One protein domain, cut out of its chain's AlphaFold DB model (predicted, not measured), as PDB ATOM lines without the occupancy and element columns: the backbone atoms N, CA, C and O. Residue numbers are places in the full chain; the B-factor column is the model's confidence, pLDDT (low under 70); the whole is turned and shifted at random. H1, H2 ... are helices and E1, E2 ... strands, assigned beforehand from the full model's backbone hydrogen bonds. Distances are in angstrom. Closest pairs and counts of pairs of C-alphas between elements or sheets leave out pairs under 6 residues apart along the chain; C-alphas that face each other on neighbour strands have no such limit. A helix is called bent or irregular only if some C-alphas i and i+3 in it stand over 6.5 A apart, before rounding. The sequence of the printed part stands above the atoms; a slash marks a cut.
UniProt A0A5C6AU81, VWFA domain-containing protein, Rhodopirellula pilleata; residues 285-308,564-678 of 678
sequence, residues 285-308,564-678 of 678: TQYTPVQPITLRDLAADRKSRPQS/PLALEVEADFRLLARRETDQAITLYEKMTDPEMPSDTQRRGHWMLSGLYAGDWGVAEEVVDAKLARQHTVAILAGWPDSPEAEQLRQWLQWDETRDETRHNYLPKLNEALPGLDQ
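AT A GLANCE: This is residues 285 to 308 and 564 to 678 of the 678 residues of the protein "VWFA domain-containing protein" of Rhodopirellula pilleata (UniProt A0A5C6AU81). Four helices, H2 to H5, fold back and forth against one another, each running against the one before, with H2, H3 and H4 as a three-helix bundle and H5 beside H4. H1 crosses residues 633 to 638 of H5, H6 packs on residues 632 to 636 of H5, and a small ribbon of two strands, E1 and E2, lies by the last residues of H4 and the first part of H5. The printed part has 139 residues in the order E1 H1 H2 H3 H4 H5 H6 E2, six named helices and two named strands; the sheet order is E1 - E2, antiparallel, and the class is mostly helix. The whole is compact, with a radius of gyration of the C-alphas of 14.8 A, and spans 46 by 35 by 24 A.

IN THESE COORDINATES: The printed part begins at residue 285, and E1 follows with residues 286 to 289, its first C-alpha at (110.837, 78.154, 106.859). H1 is residues 295 to 304, 14.4 A long. After the cut comes H2, residues 564 to 578, 20.0 A long, with C-alpha 564 at (116.901, 102.504, 125.797). It is neither bent nor irregular, but only just: C-alphas 575 and 578 are 6.0 A apart. H3 is residues 581 to 591, 15.1 A. H4 is residues 598 to 612, 21.1 A, and H5 is residues 625 to 638, 19.6 A. H6 is residues 643 to 651, 12.2 A. E2 is residues 665 to 668, ending at C-alpha 668, (111.779, 81.947, 110.500).

HOW THE PARTS SIT: H2, H3 and H4 form an up and down bundle, three helices of which each runs against the one before it. H2 and H3 are a helical hairpin and touch at a shallow tilt of 13 degrees, their closest C-alphas, those of Ala 571 and Ala 584, 4.6 A apart. H3 and H4 are another hairpin, at a shallow tilt of 28 degrees, with the C-alphas of Tyr 588 and Gly 604 closest at 4.6 A. H2 and H4 only just touch, with 3 pairs of C-alphas within 8 A; the closest are those of Pro 564 and Thr 600, 6.5 A apart. H4 and H5 are the hub, touching three other helices each. They form a third hairpin, at a shallow tilt of 22 degrees, with the C-alphas of Ser 609 and Ala 628 closest at 4.2 A. H1 touches H5 about perpendicular, at 78 degrees, and the closest C-alphas, those of Leu 298 and Ala 637, are 4.8 A apart. H6 touches H5 at a steep tilt of 53 degrees, opposite ways, closest at the C-alphas of Leu 636 and Ala 645, 5.1 A. E1 and E2 are antiparallel, with N 288 and O 666 at 2.9 A and N 668 and O 286 at 2.8 A within hydrogen-bond range. H5 and E2 are near each other. H1 and H6 are apart. Every O i to N i+4 pair is within hydrogen-bond range in H1, H3, H4, H5 and H6, and 10 of 11 are in H2.

THE WHOLE: The two C-alphas farthest apart, those of Thr 657 and Gln 678, are 46.3 A apart. Residues 309 to 563 are not printed, and C-alphas 308 and 564 are 18.2 A apart across the cut. The links from H4 to H5, 12 residues, and from H6 to E2, 13 residues, are long; in the latter, residues 654 to 655 pair antiparallel with residues 660 to 661. The mean pLDDT of the printed part is 92.4, and residues 307 to 308 and 677 to 678 are under 70.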
ATOM      1  N   THR A 285     109.233  74.857 109.883       83.06
ATOM      2  CA  THR A 285     109.967  76.120 109.949       83.06
ATOM      3  C   THR A 285     110.522  76.443 108.572       83.06
ATOM      4  O   THR A 285     111.229  75.631 107.972       83.06
ATOM      5  N   GLN A 286     110.209  77.632 108.064       88.56
ATOM      6  CA  GLN A 286     110.837  78.154 106.859       88.56
ATOM      7  C   GLN A 286     112.226  78.719 107.167       88.56
ATOM      8  O   GLN A 286     112.556  79.031 108.312       88.56
ATOM      9  N   TYR A 287     113.044  78.867 106.128       91.31
ATOM     10  CA  TYR A 287     114.423  79.310 106.265       91.31
ATOM     11  C   TYR A 287     114.793  80.337 105.205       91.31
ATOM     12  O   TYR A 287     114.367  80.230 104.056       91.31
ATOM     13  N   THR A 288     115.682  81.251 105.577       93.81
ATOM     14  CA  THR A 288     116.283  82.218 104.661       93.81
ATOM     15  C   THR A 288     117.765  81.910 104.479       93.81
ATOM     16  O   THR A 288     118.507  81.903 105.468       93.81
ATOM     17  N   PRO A 289     118.223  81.628 103.244       94.25
ATOM     18  CA  PRO A 289     119.632  81.372 102.978       94.25
ATOM     19  C   PRO A 289     120.456  82.640 103.212       94.25
ATOM     20  O   PRO A 289     120.090  83.726 102.770       94.25
ATOM     21  N   VAL A 290     121.605  82.489 103.858       95.19
ATOM     22  CA  VAL A 290     122.605  83.543 104.053       95.19
ATOM     23  C   VAL A 290     123.953  83.095 103.495       95.19
ATOM     24  O   VAL A 290     124.188  81.916 103.253       95.19
ATOM     25  N   GLN A 291     124.865  84.035 103.254       94.31
ATOM     26  CA  GLN A 291     126.240  83.673 102.893       94.31
ATOM     27  C   GLN A 291     126.987  83.104 104.111       94.31
ATOM     28  O   GLN A 291     126.728  83.570 105.227       94.31
ATOM     29  N   PRO A 292     127.954  82.183 103.916       94.06
ATOM     30  CA  PRO A 292     128.779  81.664 105.003       94.06
ATOM     31  C   PRO A 292     129.393  82.775 105.856       94.06
ATOM     32  O   PRO A 292     129.778  83.836 105.348       94.06
ATOM     33  N   ILE A 293     129.467  82.546 107.163       96.69
ATOM     34  CA  ILE A 293     130.126  83.433 108.119       96.69
ATOM     35  C   ILE A 293     131.439  82.780 108.521       96.69
ATOM     36  O   ILE A 293     131.452  81.648 108.989       96.69
ATOM     37  N   THR A 294     132.535  83.513 108.365       96.94
ATOM     38  CA  THR A 294     133.892  83.051 108.666       96.94
ATOM     39  C   THR A 294     134.486  83.812 109.848       96.94
ATOM     40  O   THR A 294     134.062  84.922 110.183       96.94
ATOM     41  N   LEU A 295     135.560  83.290 110.442       95.56
ATOM     42  CA  LEU A 295     136.320  84.003 111.471       95.56
ATOM     43  C   LEU A 295     136.868  85.343 110.958       95.56
ATOM     44  O   LEU A 295     137.021  86.283 111.740       95.56
ATOM     45  N   ARG A 296     137.123  85.472 109.647       95.75
ATOM     46  CA  ARG A 296     137.531  86.746 109.035       95.75
ATOM     47  C   ARG A 296     136.420  87.785 109.103       95.75
ATOM     48  O   ARG A 296     136.724  88.936 109.403       95.75
ATOM     49  N   ASP A 297     135.168  87.387 108.882       96.81
ATOM     50  CA  ASP A 297     134.010  88.274 109.038       96.81
ATOM     51  C   ASP A 297     133.881  88.742 110.490       96.81
ATOM     52  O   ASP A 297     133.780  89.941 110.749       96.81
ATOM     53  N   LEU A 298     133.979  87.809 111.447       95.94
ATOM     54  CA  LEU A 298     133.910  88.136 112.875       95.94
ATOM     55  C   LEU A 298     135.049  89.077 113.297       95.94
ATOM     56  O   LEU A 298     134.851  90.010 114.076       95.94
ATOM     57  N   ALA A 299     136.262  88.844 112.790       94.50
ATOM     58  CA  ALA A 299     137.419  89.689 113.063       94.50
ATOM     59  C   ALA A 299     137.304  91.072 112.407       94.50
ATOM     60  O   ALA A 299     137.766  92.053 112.991       94.50
ATOM     61  N   ALA A 300     136.709  91.165 111.214       95.25
ATOM     62  CA  ALA A 300     136.455  92.433 110.540       95.25
ATOM     63  C   ALA A 300     135.455  93.287 111.332       95.25
ATOM     64  O   ALA A 300     135.762  94.444 111.614       95.25
ATOM     65  N   ASP A 301     134.343  92.698 111.784       94.31
ATOM     66  CA  ASP A 301     133.338  93.395 112.601       94.31
ATOM     67  C   ASP A 301     133.921  93.890 113.936       94.31
ATOM     68  O   ASP A 301     133.745  95.045 114.325       94.31
ATOM     69  N   ARG A 302     134.720  93.055 114.618       91.56
ATOM     70  CA  ARG A 302     135.411  93.460 115.858       91.56
ATOM     71  C   ARG A 302     136.354  94.643 115.653       91.56
ATOM     72  O   ARG A 302     136.503  95.449 116.565       91.56
ATOM     73  N   LYS A 303     137.004  94.738 114.489       90.00
ATOM     74  CA  LYS A 303     137.922  95.842 114.163       90.00
ATOM     75  C   LYS A 303     137.194  97.135 113.817       90.00
ATOM     76  O   LYS A 303     137.745  98.198 114.073       90.00
ATOM     77  N   SER A 304     136.005  97.059 113.218       87.81
ATOM     78  CA  SER A 304     135.209  98.250 112.899       87.81
ATOM     79  C   SER A 304     134.517  98.849 114.118       87.81
ATOM     80  O   SER A 304     134.129 100.014 114.079       87.81
ATOM     81  N   ARG A 305     134.355  98.081 115.200       83.50
ATOM     82  CA  ARG A 305     133.748  98.592 116.428       83.50
ATOM     83  C   ARG A 305     134.680  99.561 117.152       83.50
ATOM     84  O   ARG A 305     135.872  99.276 117.284       83.50
ATOM     85  N   PRO A 306     134.144 100.668 117.690       77.94
ATOM     86  CA  PRO A 306     134.914 101.517 118.581       77.94
ATOM     87  C   PRO A 306     135.372 100.695 119.794       77.94
ATOM     88  O   PRO A 306     134.585  99.973 120.409       77.94
ATOM     89  N   GLN A 307     136.659 100.795 120.134       65.56
ATOM     90  CA  GLN A 307     137.196 100.241 121.376       65.56
ATOM     91  C   GLN A 307     136.698 101.096 122.546       65.56
ATOM     92  O   GLN A 307     137.402 101.987 123.013       65.56
ATOM     93  N   SER A 308     135.469 100.859 123.004       65.00
ATOM     94  CA  SER A 308     135.028 101.387 124.292       65.00
ATOM     95  C   SER A 308     135.525 100.461 125.400       65.00
ATOM     96  O   SER A 308     135.509  99.233 125.271       65.00
ATOM     97  N   PRO A 564     116.686 103.716 126.592       92.31
ATOM     98  CA  PRO A 564     116.901 102.504 125.797       92.31
ATOM     99  C   PRO A 564     115.740 101.507 125.891       92.31
ATOM    100  O   PRO A 564     115.315 100.966 124.875       92.31
ATOM    101  N   LEU A 565     115.178 101.308 127.089       92.81
ATOM    102  CA  LEU A 565     114.036 100.410 127.271       92.81
ATOM    103  C   LEU A 565     112.739 100.999 126.701       92.81
ATOM    104  O   LEU A 565     111.950 100.280 126.102       92.81
ATOM    105  N   ALA A 566     112.511 102.306 126.849       95.19
ATOM    106  CA  ALA A 566     111.363 102.972 126.235       95.19
ATOM    107  C   ALA A 566     111.398 102.865 124.698       95.19
ATOM    108  O   ALA A 566     110.352 102.688 124.070       95.19
ATOM    109  N   LEU A 567     112.598 102.928 124.106       96.69
ATOM    110  CA  LEU A 567     112.822 102.720 122.677       96.69
ATOM    111  C   LEU A 567     112.498 101.278 122.254       96.69
ATOM    112  O   LEU A 567     111.825 101.090 121.244       96.69
ATOM    113  N   GLU A 568     112.922 100.283 123.038       97.12
ATOM    114  CA  GLU A 568     112.590  98.870 122.810       97.12
ATOM    115  C   GLU A 568     111.077  98.624 122.881       97.12
ATOM    116  O   GLU A 568     110.505  98.056 121.956       97.12
ATOM    117  N   VAL A 569     110.410  99.135 123.920       97.94
ATOM    118  CA  VAL A 569     108.947  99.049 124.074       97.94
ATOM    119  C   VAL A 569     108.228  99.645 122.865       97.94
ATOM    120  O   VAL A 569     107.238  99.083 122.393       97.94
ATOM    121  N   GLU A 570     108.697 100.786 122.356       98.44
ATOM    122  CA  GLU A 570     108.126 101.384 121.153       98.44
ATOM    123  C   GLU A 570     108.374 100.514 119.915       98.44
ATOM    124  O   GLU A 570     107.431 100.274 119.164       98.44
ATOM    125  N   ALA A 571     109.587  99.997 119.716       98.31
ATOM    126  CA  ALA A 571     109.911  99.136 118.580       98.31
ATOM    127  C   ALA A 571     109.071  97.845 118.571       98.31
ATOM    128  O   ALA A 571     108.454  97.516 117.552       98.31
ATOM    129  N   ASP A 572     108.966  97.167 119.718       97.88
ATOM    130  CA  ASP A 572     108.134  95.975 119.894       97.88
ATOM    131  C   ASP A 572     106.657  96.309 119.621       97.88
ATOM    132  O   ASP A 572     105.968  95.573 118.912       97.88
ATOM    133  N   PHE A 573     106.148  97.434 120.142       98.00
ATOM    134  CA  PHE A 573     104.760  97.859 119.927       98.00
ATOM    135  C   PHE A 573     104.461  98.116 118.445       98.00
ATOM    136  O   PHE A 573     103.425  97.672 117.933       98.00
ATOM    137  N   ARG A 574     105.371  98.801 117.742       97.69
ATOM    138  CA  ARG A 574     105.251  99.066 116.303       97.69
ATOM    139  C   ARG A 574     105.216  97.761 115.514       97.69
ATOM    140  O   ARG A 574     104.344  97.608 114.662       97.69
ATOM    141  N   LEU A 575     106.092  96.813 115.845       96.25
ATOM    142  CA  LEU A 575     106.170  95.519 115.174       96.25
ATOM    143  C   LEU A 575     104.940  94.643 115.457       96.25
ATOM    144  O   LEU A 575     104.223  94.254 114.538       96.25
ATOM    145  N   LEU A 576     104.688  94.342 116.731       95.06
ATOM    146  CA  LEU A 576     103.762  93.284 117.140       95.06
ATOM    147  C   LEU A 576     102.315  93.763 117.251       95.06
ATOM    148  O   LEU A 576     101.397  93.011 116.937       95.06
ATOM    149  N   ALA A 577     102.084  94.998 117.704       93.88
ATOM    150  CA  ALA A 577     100.734  95.500 117.961       93.88
ATOM    151  C   ALA A 577     100.192  96.410 116.848       93.88
ATOM    152  O   ALA A 577      98.973  96.523 116.707       93.88
ATOM    153  N   ARG A 578     101.067  97.084 116.089       95.19
ATOM    154  CA  ARG A 578     100.677  98.025 115.021       95.19
ATOM    155  C   ARG A 578     100.993  97.551 113.606       95.19
ATOM    156  O   ARG A 578     100.396  98.102 112.688       95.19
ATOM    157  N   ARG A 579     101.884  96.568 113.434       92.88
ATOM    158  CA  ARG A 579     102.372  96.096 112.122       92.88
ATOM    159  C   ARG A 579     103.039  97.187 111.284       92.88
ATOM    160  O   ARG A 579     103.005  97.174 110.062       92.88
ATOM    161  N   GLU A 580     103.666  98.148 111.948       95.94
ATOM    162  CA  GLU A 580     104.403  99.239 111.314       95.94
ATOM    163  C   GLU A 580     105.881  98.831 111.170       95.94
ATOM    164  O   GLU A 580     106.756  99.387 111.835       95.94
ATOM    165  N   THR A 581     106.147  97.822 110.331       96.00
ATOM    166  CA  THR A 581     107.460  97.160 110.195       96.00
ATOM    167  C   THR A 581     108.598  98.139 109.906       96.00
ATOM    168  O   THR A 581     109.603  98.110 110.609       96.00
ATOM    169  N   ASP A 582     108.428  99.070 108.964       96.88
ATOM    170  CA  ASP A 582     109.467 100.053 108.616       96.88
ATOM    171  C   ASP A 582     109.843 100.954 109.803       96.88
ATOM    172  O   ASP A 582     111.013 101.285 110.027       96.88
ATOM    173  N   GLN A 583     108.844 101.338 110.606       97.94
ATOM    174  CA  GLN A 583     109.075 102.139 111.807       97.94
ATOM    175  C   GLN A 583     109.779 101.309 112.879       97.94
ATOM    176  O   GLN A 583     110.706 101.807 113.513       97.94
ATOM    177  N   ALA A 584     109.372 100.051 113.064       98.19
ATOM    178  CA  ALA A 584     110.036  99.141 113.990       98.19
ATOM    179  C   ALA A 584     111.509  98.928 113.604       98.19
ATOM    180  O   ALA A 584     112.376  99.076 114.461       98.19
ATOM    181  N   ILE A 585     111.804  98.684 112.321       98.44
ATOM    182  CA  ILE A 585     113.173  98.564 111.792       98.44
ATOM    183  C   ILE A 585     113.982  99.816 112.118       98.44
ATOM    184  O   ILE A 585     115.032  99.708 112.743       98.44
ATOM    185  N   THR A 586     113.455 101.004 111.811       98.44
ATOM    186  CA  THR A 586     114.133 102.278 112.109       98.44
ATOM    187  C   THR A 586     114.471 102.421 113.600       98.44
ATOM    188  O   THR A 586     115.495 102.996 113.973       98.44
ATOM    189  N   LEU A 587     113.600 101.939 114.491       98.56
ATOM    190  CA  LEU A 587     113.831 101.991 115.936       98.56
ATOM    191  C   LEU A 587     114.859 100.944 116.387       98.56
ATOM    192  O   LEU A 587     115.742 101.281 117.175       98.56
ATOM    193  N   TYR A 588     114.810  99.722 115.854       98.56
ATOM    194  CA  TYR A 588     115.828  98.707 116.131       98.56
ATOM    195  C   TYR A 588     117.203  99.096 115.582       98.56
ATOM    196  O   TYR A 588     118.207  98.833 116.237       98.56
ATOM    197  N   GLU A 589     117.281  99.781 114.440       98.44
ATOM    198  CA  GLU A 589     118.539 100.327 113.917       98.44
ATOM    199  C   GLU A 589     119.143 101.335 114.898       98.44
ATOM    200  O   GLU A 589     120.325 101.242 115.226       98.44
ATOM    201  N   LYS A 590     118.328 102.236 115.467       98.06
ATOM    202  CA  LYS A 590     118.781 103.154 116.529       98.06
ATOM    203  C   LYS A 590     119.288 102.412 117.765       98.06
ATOM    204  O   LYS A 590     120.216 102.882 118.412       98.06
ATOM    205  N   MET A 591     118.699 101.264 118.102       97.56
ATOM    206  CA  MET A 591     119.167 100.440 119.220       97.56
ATOM    207  C   MET A 591     120.570  99.870 118.978       97.56
ATOM    208  O   MET A 591     121.274  99.625 119.952       97.56
ATOM    209  N   THR A 592     120.999  99.701 117.719       96.38
ATOM    210  CA  THR A 592     122.349  99.215 117.362       96.38
ATOM    211  C   THR A 592     123.457 100.269 117.455       96.38
ATOM    212  O   THR A 592     124.624  99.940 117.241       96.38
ATOM    213  N   ASP A 593     123.123 101.519 117.788       93.56
ATOM    214  CA  ASP A 593     124.106 102.594 117.941       93.56
ATOM    215  C   ASP A 593     125.161 102.235 119.017       93.56
ATOM    216  O   ASP A 593     124.789 101.788 120.108       93.56
ATOM    217  N   PRO A 594     126.474 102.421 118.760       89.94
ATOM    218  CA  PRO A 594     127.534 102.128 119.727       89.94
ATOM    219  C   PRO A 594     127.401 102.828 121.088       89.94
ATOM    220  O   PRO A 594     127.935 102.311 122.073       89.94
ATOM    221  N   GLU A 595     126.699 103.962 121.155       88.75
ATOM    222  CA  GLU A 595     126.441 104.704 122.394       88.75
ATOM    223  C   GLU A 595     125.318 104.080 123.237       88.75
ATOM    224  O   GLU A 595     125.226 104.341 124.442       88.75
ATOM    225  N   MET A 596     124.471 103.229 122.644       92.06
ATOM    226  CA  MET A 596     123.433 102.500 123.377       92.06
ATOM    227  C   MET A 596     124.049 101.482 124.342       92.06
ATOM    228  O   MET A 596     125.164 101.000 124.122       92.06
ATOM    229  N   PRO A 597     123.337 101.077 125.406       92.50
ATOM    230  CA  PRO A 597     123.796  99.990 126.258       92.50
ATOM    231  C   PRO A 597     124.029  98.704 125.462       92.50
ATOM    232  O   PRO A 597     123.316  98.393 124.508       92.50
ATOM    233  N   SER A 598     125.018  97.919 125.890       91.56
ATOM    234  CA  SER A 598     125.446  96.700 125.192       91.56
ATOM    235  C   SER A 598     124.296  95.716 124.938       91.56
ATOM    236  O   SER A 598     124.235  95.088 123.883       91.56
ATOM    237  N   ASP A 599     123.387  95.564 125.900       90.81
ATOM    238  CA  ASP A 599     122.247  94.654 125.769       90.81
ATOM    239  C   ASP A 599     121.178  95.194 124.811       90.81
ATOM    240  O   ASP A 599     120.611  94.419 124.045       90.81
ATOM    241  N   THR A 600     120.979  96.514 124.770       94.94
ATOM    242  CA  THR A 600     120.103  97.184 123.797       94.94
ATOM    243  C   THR A 600     120.627  97.003 122.372       94.94
ATOM    244  O   THR A 600     119.862  96.626 121.485       94.94
ATOM    245  N   GLN A 601     121.937  97.168 122.159       95.50
ATOM    246  CA  GLN A 601     122.573  96.892 120.867       95.50
ATOM    247  C   GLN A 601     122.364  95.443 120.435       95.50
ATOM    248  O   GLN A 601     121.917  95.183 119.316       95.50
ATOM    249  N   ARG A 602     122.643  94.488 121.333       95.25
ATOM    250  CA  ARG A 602     122.448  93.060 121.059       95.25
ATOM    251  C   ARG A 602     121.000  92.760 120.673       95.25
ATOM    252  O   ARG A 602     120.777  92.085 119.671       95.25
ATOM    253  N   ARG A 603     120.036  93.289 121.431       95.81
ATOM    254  CA  ARG A 603     118.600  93.148 121.163       95.81
ATOM    255  C   ARG A 603     118.217  93.716 119.794       95.81
ATOM    256  O   ARG A 603     117.519  93.037 119.044       95.81
ATOM    257  N   GLY A 604     118.716  94.903 119.442       98.06
ATOM    258  CA  GLY A 604     118.499  95.516 118.128       98.06
ATOM    259  C   GLY A 604     119.028  94.647 116.986       98.06
ATOM    260  O   GLY A 604     118.289  94.342 116.052       98.06
ATOM    261  N   HIS A 605     120.270  94.155 117.088       98.31
ATOM    262  CA  HIS A 605     120.819  93.231 116.090       98.31
ATOM    263  C   HIS A 605     120.025  91.921 116.011       98.31
ATOM    264  O   HIS A 605     119.796  91.428 114.910       98.31
ATOM    265  N   TRP A 606     119.583  91.361 117.141       97.56
ATOM    266  CA  TRP A 606     118.777  90.137 117.149       97.56
ATOM    267  C   TRP A 606     117.470  90.329 116.380       97.56
ATOM    268  O   TRP A 606     117.180  89.560 115.463       97.56
ATOM    269  N   MET A 607     116.731  91.399 116.680       98.00
ATOM    270  CA  MET A 607     115.469  91.689 115.999       98.00
ATOM    271  C   MET A 607     115.664  91.954 114.509       98.00
ATOM    272  O   MET A 607     114.966  91.355 113.697       98.00
ATOM    273  N   LEU A 608     116.658  92.762 114.130       98.56
ATOM    274  CA  LEU A 608     116.949  93.039 112.720       98.56
ATOM    275  C   LEU A 608     117.395  91.785 111.962       98.56
ATOM    276  O   LEU A 608     117.006  91.608 110.811       98.56
ATOM    277  N   SER A 609     118.152  90.881 112.596       98.12
ATOM    278  CA  SER A 609     118.548  89.618 111.961       98.12
ATOM    279  C   SER A 609     117.342  88.755 111.579       98.12
ATOM    280  O   SER A 609     117.324  88.208 110.480       98.12
ATOM    281  N   GLY A 610     116.318  88.694 112.438       96.88
ATOM    282  CA  GLY A 610     115.071  87.981 112.160       96.88
ATOM    283  C   GLY A 610     114.206  88.700 111.124       96.88
ATOM    284  O   GLY A 610     113.784  88.079 110.154       96.88
ATOM    285  N   LEU A 611     113.992  90.012 111.278       97.44
ATOM    286  CA  LEU A 611     113.173  90.807 110.351       97.44
ATOM    287  C   LEU A 611     113.719  90.742 108.920       97.44
ATOM    288  O   LEU A 611     112.988  90.395 108.000       97.44
ATOM    289  N   TYR A 612     115.018  90.975 108.724       98.25
ATOM    290  CA  TYR A 612     115.628  90.864 107.396       98.25
ATOM    291  C   TYR A 612     115.708  89.418 106.887       98.25
ATOM    292  O   TYR A 612     115.854  89.205 105.686       98.25
ATOM    293  N   ALA A 613     115.593  88.417 107.764       96.88
ATOM    294  CA  ALA A 613     115.430  87.022 107.365       96.88
ATOM    295  C   ALA A 613     113.976  86.670 106.995       96.88
ATOM    296  O   ALA A 613     113.711  85.520 106.656       96.88
ATOM    297  N   GLY A 614     113.027  87.607 107.042       95.06
ATOM    298  CA  GLY A 614     111.614  87.327 106.775       95.06
ATOM    299  C   GLY A 614     110.878  86.666 107.938       95.06
ATOM    300  O   GLY A 614     109.790  86.133 107.749       95.06
ATOM    301  N   ASP A 615     111.466  86.666 109.136       93.62
ATOM    302  CA  ASP A 615     110.765  86.244 110.343       93.62
ATOM    303  C   ASP A 615     109.681  87.270 110.730       93.62
ATOM    304  O   ASP A 615     109.646  88.384 110.206       93.62
ATOM    305  N   TRP A 616     108.800  86.918 111.669       91.19
ATOM    306  CA  TRP A 616     107.720  87.791 112.169       91.19
ATOM    307  C   TRP A 616     106.625  88.150 111.153       91.19
ATOM    308  O   TRP A 616     105.834  89.061 111.415       91.19
ATOM    309  N   GLY A 617     106.573  87.452 110.014       88.62
ATOM    310  CA  GLY A 617     105.556  87.659 108.981       88.62
ATOM    311  C   GLY A 617     105.706  89.002 108.264       88.62
ATOM    312  O   GLY A 617     104.712  89.623 107.889       88.62
ATOM    313  N   VAL A 618     106.939  89.506 108.136       92.38
ATOM    314  CA  VAL A 618     107.199  90.731 107.369       92.38
ATOM    315  C   VAL A 618     107.001  90.497 105.872       92.38
ATOM    316  O   VAL A 618     107.118  89.377 105.378       92.38
ATOM    317  N   ALA A 619     106.707  91.572 105.145       92.06
ATOM    318  CA  ALA A 619     106.525  91.516 103.703       92.06
ATOM    319  C   ALA A 619     107.839  91.156 102.979       92.06
ATOM    320  O   ALA A 619     108.930  91.448 103.475       92.06
ATOM    321  N   GLU A 620     107.741  90.526 101.806       92.56
ATOM    322  CA  GLU A 620     108.901  90.019 101.057       92.56
ATOM    323  C   GLU A 620     109.890  91.136 100.683       92.56
ATOM    324  O   GLU A 620     111.094  90.905 100.634       92.56
ATOM    325  N   GLU A 621     109.415  92.376 100.517       95.00
ATOM    326  CA  GLU A 621     110.251  93.539 100.195       95.00
ATOM    327  C   GLU A 621     111.196  93.945 101.335       95.00
ATOM    328  O   GLU A 621     112.186  94.636 101.099       95.00
ATOM    329  N   VAL A 622     110.891  93.530 102.569       95.38
ATOM    330  CA  VAL A 622     111.739  93.753 103.748       95.38
ATOM    331  C   VAL A 622     112.859  92.712 103.825       95.38
ATOM    332  O   VAL A 622     113.880  92.957 104.466       95.38
ATOM    333  N   VAL A 623     112.698  91.550 103.187       96.44
ATOM    334  CA  VAL A 623     113.647  90.438 103.294       96.44
ATOM    335  C   VAL A 623     114.952  90.787 102.577       96.44
ATOM    336  O   VAL A 623     115.001  90.945 101.360       96.44
ATOM    337  N   ASP A 624     116.043  90.848 103.338       97.81
ATOM    338  CA  ASP A 624     117.392  91.098 102.837       97.81
ATOM    339  C   ASP A 624     118.388  90.169 103.548       97.81
ATOM    340  O   ASP A 624     118.890  90.437 104.643       97.81
ATOM    341  N   ALA A 625     118.730  89.062 102.885       97.06
ATOM    342  CA  ALA A 625     119.665  88.070 103.410       97.06
ATOM    343  C   ALA A 625     121.057  88.646 103.744       97.06
ATOM    344  O   ALA A 625     121.759  88.123 104.617       97.06
ATOM    345  N   LYS A 626     121.487  89.720 103.067       98.00
ATOM    346  CA  LYS A 626     122.780  90.362 103.328       98.00
ATOM    347  C   LYS A 626     122.726  91.157 104.628       98.00
ATOM    348  O   LYS A 626     123.657  91.041 105.430       98.00
ATOM    349  N   LEU A 627     121.653  91.913 104.856       98.12
ATOM    350  CA  LEU A 627     121.443  92.624 106.118       98.12
ATOM    351  C   LEU A 627     121.216  91.642 107.274       98.12
ATOM    352  O   LEU A 627     121.874  91.766 108.309       98.12
ATOM    353  N   ALA A 628     120.413  90.593 107.078       98.19
ATOM    354  CA  ALA A 628     120.223  89.533 108.074       98.19
ATOM    355  C   ALA A 628     121.564  88.921 108.518       98.19
ATOM    356  O   ALA A 628     121.860  88.809 109.716       98.19
ATOM    357  N   ARG A 629     122.436  88.607 107.548       98.06
ATOM    358  CA  ARG A 629     123.803  88.138 107.812       98.06
ATOM    359  C   ARG A 629     124.641  89.180 108.548       98.06
ATOM    360  O   ARG A 629     125.363  88.812 109.468       98.06
ATOM    361  N   GLN A 630     124.581  90.454 108.167       98.06
ATOM    362  CA  GLN A 630     125.342  91.519 108.829       98.06
ATOM    363  C   GLN A 630     125.010  91.601 110.325       98.06
ATOM    364  O   GLN A 630     125.920  91.615 111.154       98.06
ATOM    365  N   HIS A 631     123.725  91.591 110.688       98.38
ATOM    366  CA  HIS A 631     123.322  91.611 112.097       98.38
ATOM    367  C   HIS A 631     123.691  90.312 112.828       98.38
ATOM    368  O   HIS A 631     124.136  90.358 113.973       98.38
ATOM    369  N   THR A 632     123.617  89.164 112.150       98.19
ATOM    370  CA  THR A 632     124.086  87.874 112.684       98.19
ATOM    371  C   THR A 632     125.585  87.900 113.010       98.19
ATOM    372  O   THR A 632     125.996  87.515 114.108       98.19
ATOM    373  N   VAL A 633     126.412  88.405 112.086       98.06
ATOM    374  CA  VAL A 633     127.857  88.601 112.290       98.06
ATOM    375  C   VAL A 633     128.102  89.516 113.483       98.06
ATOM    376  O   VAL A 633     128.918  89.182 114.340       98.06
ATOM    377  N   ALA A 634     127.361  90.622 113.587       97.31
ATOM    378  CA  ALA A 634     127.486  91.540 114.709       97.31
ATOM    379  C   ALA A 634     127.189  90.854 116.058       97.31
ATOM    380  O   ALA A 634     127.892  91.093 117.043       97.31
ATOM    381  N   ILE A 635     126.202  89.958 116.130       97.25
ATOM    382  CA  ILE A 635     125.912  89.215 117.365       97.25
ATOM    383  C   ILE A 635     127.078  88.288 117.729       97.25
ATOM    384  O   ILE A 635     127.648  88.401 118.817       97.25
ATOM    385  N   LEU A 636     127.491  87.433 116.789       96.38
ATOM    386  CA  LEU A 636     128.568  86.452 116.979       96.38
ATOM    387  C   LEU A 636     129.926  87.105 117.293       96.38
ATOM    388  O   LEU A 636     130.731  86.568 118.062       96.38
ATOM    389  N   ALA A 637     130.194  88.269 116.703       94.69
ATOM    390  CA  ALA A 637     131.434  89.009 116.879       94.69
ATOM    391  C   ALA A 637     131.459  89.806 118.190       94.69
ATOM    392  O   ALA A 637     132.475  89.782 118.894       94.69
ATOM    393  N   GLY A 638     130.358  90.500 118.503       92.06
ATOM    394  CA  GLY A 638     130.250  91.459 119.601       92.06
ATOM    395  C   GLY A 638     129.896  90.857 120.954       92.06
ATOM    396  O   GLY A 638     130.401  91.322 121.983       92.06
ATOM    397  N   TRP A 639     129.067  89.812 120.950       92.56
ATOM    398  CA  TRP A 639     128.544  89.150 122.144       92.56
ATOM    399  C   TRP A 639     128.685  87.625 122.038       92.56
ATOM    400  O   TRP A 639     127.702  86.905 122.170       92.56
ATOM    401  N   PRO A 640     129.909  87.101 121.835       89.88
ATOM    402  CA  PRO A 640     130.135  85.678 121.569       89.88
ATOM    403  C   PRO A 640     129.676  84.743 122.694       89.88
ATOM    404  O   PRO A 640     129.526  83.554 122.437       89.88
ATOM    405  N   ASP A 641     129.481  85.254 123.910       85.69
ATOM    406  CA  ASP A 641     129.049  84.479 125.077       85.69
ATOM    407  C   ASP A 641     127.552  84.675 125.395       85.69
ATOM    408  O   ASP A 641     127.117  84.305 126.481       85.69
ATOM    409  N   SER A 642     126.775  85.339 124.531       87.19
ATOM    410  CA  SER A 642     125.349  85.559 124.792       87.19
ATOM    411  C   SER A 642     124.494  84.350 124.391       87.19
ATOM    412  O   SER A 642     124.897  83.592 123.502       87.19
ATOM    413  N   PRO A 643     123.290  84.193 124.976       85.44
ATOM    414  CA  PRO A 643     122.343  83.157 124.564       85.44
ATOM    415  C   PRO A 643     122.000  83.216 123.070       85.44
ATOM    416  O   PRO A 643     121.932  82.187 122.411       85.44
ATOM    417  N   GLU A 644     121.847  84.418 122.514       90.56
ATOM    418  CA  GLU A 644     121.576  84.639 121.091       90.56
ATOM    419  C   GLU A 644     122.743  84.164 120.216       90.56
ATOM    420  O   GLU A 644     122.526  83.527 119.191       90.56
ATOM    421  N   ALA A 645     123.990  84.424 120.625       92.81
ATOM    422  CA  ALA A 645     125.163  83.934 119.905       92.81
ATOM    423  C   ALA A 645     125.300  82.406 119.997       92.81
ATOM    424  O   ALA A 645     125.634  81.771 118.999       92.81
ATOM    425  N   GLU A 646     125.032  81.804 121.161       88.75
ATOM    426  CA  GLU A 646     124.988  80.342 121.321       88.75
ATOM    427  C   GLU A 646     123.928  79.727 120.397       88.75
ATOM    428  O   GLU A 646     124.226  78.795 119.646       88.75
ATOM    429  N   GLN A 647     122.731  80.313 120.380       88.62
ATOM    430  CA  GLN A 647     121.621  79.898 119.529       88.62
ATOM    431  C   GLN A 647     121.978  80.008 118.036       88.62
ATOM    432  O   GLN A 647     121.772  79.057 117.284       88.62
ATOM    433  N   LEU A 648     122.576  81.123 117.603       93.56
ATOM    434  CA  LEU A 648     123.016  81.317 116.215       93.56
ATOM    435  C   LEU A 648     124.123  80.340 115.818       93.56
ATOM    436  O   LEU A 648     124.087  79.812 114.711       93.56
ATOM    437  N   ARG A 649     125.088  80.053 116.702       91.81
ATOM    438  CA  ARG A 649     126.113  79.030 116.430       91.81
ATOM    439  C   ARG A 649     125.508  77.645 116.271       91.81
ATOM    440  O   ARG A 649     125.987  76.884 115.434       91.81
ATOM    441  N   GLN A 650     124.480  77.323 117.055       87.50
ATOM    442  CA  GLN A 650     123.755  76.063 116.921       87.50
ATOM    443  C   GLN A 650     123.018  76.000 115.581       87.50
ATOM    444  O   GLN A 650     123.191  75.031 114.845       87.50
ATOM    445  N   TRP A 651     122.225  77.023 115.253       89.62
ATOM    446  CA  TRP A 651     121.470  77.074 113.999       89.62
ATOM    447  C   TRP A 651     122.386  77.003 112.789       89.62
ATOM    448  O   TRP A 651     122.156  76.194 111.900       89.62
ATOM    449  N   LEU A 652     123.462  77.792 112.797       91.75
ATOM    450  CA  LEU A 652     124.371  77.907 111.664       91.75
ATOM    451  C   LEU A 652     125.463  76.830 111.623       91.75
ATOM    452  O   LEU A 652     126.281  76.813 110.701       91.75
ATOM    453  N   GLN A 653     125.493  75.943 112.623       88.50
ATOM    454  CA  GLN A 653     126.523  74.924 112.816       88.50
ATOM    455  C   GLN A 653     127.942  75.489 112.662       88.50
ATOM    456  O   GLN A 653     128.657  75.167 111.710       88.50
ATOM    457  N   TRP A 654     128.334  76.368 113.586       89.94
ATOM    458  CA  TRP A 654     129.697  76.901 113.636       89.94
ATOM    459  C   TRP A 654     130.724  75.768 113.802       89.94
ATOM    460  O   TRP A 654     130.663  75.009 114.772       89.94
ATOM    461  N   ASP A 655     131.669  75.670 112.869       87.38
ATOM    462  CA  ASP A 655     132.750  74.688 112.876       87.38
ATOM    463  C   ASP A 655     134.046  75.328 113.388       87.38
ATOM    464  O   ASP A 655     134.715  76.073 112.676       87.38
ATOM    465  N   GLU A 656     134.426  74.993 114.621       86.31
ATOM    466  CA  GLU A 656     135.656  75.490 115.260       86.31
ATOM    467  C   GLU A 656     136.944  75.021 114.561       86.31
ATOM    468  O   GLU A 656     138.012  75.568 114.812       86.31
ATOM    469  N   THR A 657     136.888  73.984 113.716       86.19
ATOM    470  CA  THR A 657     138.066  73.496 112.977       86.19
ATOM    471  C   THR A 657     138.271  74.234 111.661       86.19
ATOM    472  O   THR A 657     139.409  74.417 111.229       86.19
ATOM    473  N   ARG A 658     137.172  74.652 111.026       85.94
ATOM    474  CA  ARG A 658     137.177  75.382 109.752       85.94
ATOM    475  C   ARG A 658     137.031  76.885 109.921       85.94
ATOM    476  O   ARG A 658     137.219  77.611 108.948       85.94
ATOM    477  N   ASP A 659     136.725  77.341 111.134       92.44
ATOM    478  CA  ASP A 659     136.491  78.746 111.444       92.44
ATOM    479  C   ASP A 659     135.349  79.349 110.590       92.44
ATOM    480  O   ASP A 659     135.399  80.522 110.203       92.44
ATOM    481  N   GLU A 660     134.320  78.551 110.268       93.19
ATOM    482  CA  GLU A 660     133.184  78.951 109.422       93.19
ATOM    483  C   GLU A 660     131.863  78.236 109.769       93.19
ATOM    484  O   GLU A 660     131.843  77.222 110.466       93.19
ATOM    485  N   THR A 661     130.738  78.760 109.275       91.25
ATOM    486  CA  THR A 661     129.405  78.141 109.403       91.25
ATOM    487  C   THR A 661     129.148  77.074 108.334       91.25
ATOM    488  O   THR A 661     129.386  77.301 107.145       91.25
ATOM    489  N   ARG A 662     128.605  75.915 108.740       85.62
ATOM    490  CA  ARG A 662     128.258  74.799 107.831       85.62
ATOM    491  C   ARG A 662     126.803  74.818 107.366       85.62
ATOM    492  O   ARG A 662     126.511  74.333 106.277       85.62
ATOM    493  N   HIS A 663     125.898  75.389 108.160       88.31
ATOM    494  CA  HIS A 663     124.478  75.510 107.831       88.31
ATOM    495  C   HIS A 663     124.120  76.981 107.622       88.31
ATOM    496  O   HIS A 663     123.884  77.721 108.565       88.31
ATOM    497  N   ASN A 664     124.083  77.445 106.377       91.06
ATOM    498  CA  ASN A 664     123.964  78.877 106.091       91.06
ATOM    499  C   ASN A 664     122.509  79.316 105.893       91.06
ATOM    500  O   ASN A 664     122.163  79.918 104.881       91.06
ATOM    501  N   TYR A 665     121.652  78.985 106.858       92.50
ATOM    502  CA  TYR A 665     120.220  79.267 106.814       92.50
ATOM    503  C   TYR A 665     119.732  79.787 108.165       92.50
ATOM    504  O   TYR A 665     119.983  79.178 109.204       92.50
ATOM    505  N   LEU A 666     119.014  80.909 108.145       94.12
ATOM    506  CA  LEU A 666     118.357  81.465 109.326       94.12
ATOM    507  C   LEU A 666     116.903  80.978 109.390       94.12
ATOM    508  O   LEU A 666     116.200  81.087 108.384       94.12
ATOM    509  N   PRO A 667     116.443  80.439 110.531       92.44
ATOM    510  CA  PRO A 667     115.071  79.968 110.690       92.44
ATOM    511  C   PRO A 667     114.094  81.134 110.885       92.44
ATOM    512  O   PRO A 667     114.386  82.083 111.615       92.44
ATOM    513  N   LYS A 668     112.901  81.024 110.302       92.88
ATOM    514  CA  LYS A 668     111.779  81.947 110.500       92.88
ATOM    515  C   LYS A 668     110.811  81.382 111.544       92.88
ATOM    516  O   LYS A 668     109.824  80.726 111.221       92.88
ATOM    517  N   LEU A 669     111.154  81.540 112.820       88.19
ATOM    518  CA  LEU A 669     110.467  80.853 113.923       88.19
ATOM    519  C   LEU A 669     109.094  81.437 114.272       88.19
ATOM    520  O   LEU A 669     108.270  80.742 114.862       88.19
ATOM    521  N   ASN A 670     108.876  82.706 113.949       89.94
ATOM    522  CA  ASN A 670     107.707  83.492 114.315       89.94
ATOM    523  C   ASN A 670     106.853  83.872 113.099       89.94
ATOM    524  O   ASN A 670     105.822  84.508 113.278       89.94
ATOM    525  N   GLU A 671     107.252  83.505 111.877       87.19
ATOM    526  CA  GLU A 671     106.532  83.841 110.636       87.19
ATOM    527  C   GLU A 671     105.067  83.397 110.658       87.19
ATOM    528  O   GLU A 671     104.195  84.166 110.275       87.19
ATOM    529  N   ALA A 672     104.796  82.191 111.160       86.06
ATOM    530  CA  ALA A 672     103.454  81.612 111.219       86.06
ATOM    531  C   ALA A 672     102.801  81.710 112.611       86.06
ATOM    532  O   ALA A 672     101.816  81.025 112.875       86.06
ATOM    533  N   LEU A 673     103.356  82.514 113.526       87.19
ATOM    534  CA  LEU A 673     102.846  82.602 114.893       87.19
ATOM    535  C   LEU A 673     101.417  83.196 114.882       87.19
ATOM    536  O   LEU A 673     101.222  84.327 114.422       87.19
ATOM    537  N   PRO A 674     100.400  82.470 115.380       84.62
ATOM    538  CA  PRO A 674      99.015  82.879 115.239       84.62
ATOM    539  C   PRO A 674      98.718  84.130 116.060       84.62
ATOM    540  O   PRO A 674      99.355  84.447 117.069       84.62
ATOM    541  N   GLY A 675      97.736  84.886 115.579       81.06
ATOM    542  CA  GLY A 675      97.433  86.200 116.117       81.06
ATOM    543  C   GLY A 675      98.429  87.269 115.680       81.06
ATOM    544  O   GLY A 675      98.247  88.416 116.085       81.06
ATOM    545  N   LEU A 676      99.435  86.975 114.841       78.62
ATOM    546  CA  LEU A 676     100.195  88.050 114.219       78.62
ATOM    547  C   LEU A 676      99.352  88.799 113.160       78.62
ATOM    548  O   LEU A 676      99.307  90.029 113.197       78.62
ATOM    549  N   ASP A 677      98.587  88.074 112.344       64.50
ATOM    550  CA  ASP A 677      97.844  88.595 111.180       64.50
ATOM    551  C   ASP A 677      96.566  89.401 111.496       64.50
ATOM    552  O   ASP A 677      95.959  89.968 110.586       64.50
ATOM    553  N   GLN A 678      96.138  89.447 112.768       48.31
ATOM    554  CA  GLN A 678      94.888  90.093 113.216       48.31
ATOM    555  C   GLN A 678      95.085  91.439 113.920       48.31
ATOM    556  O   GLN A 678      95.982  91.544 114.798       48.31
TER     557      GLN A 678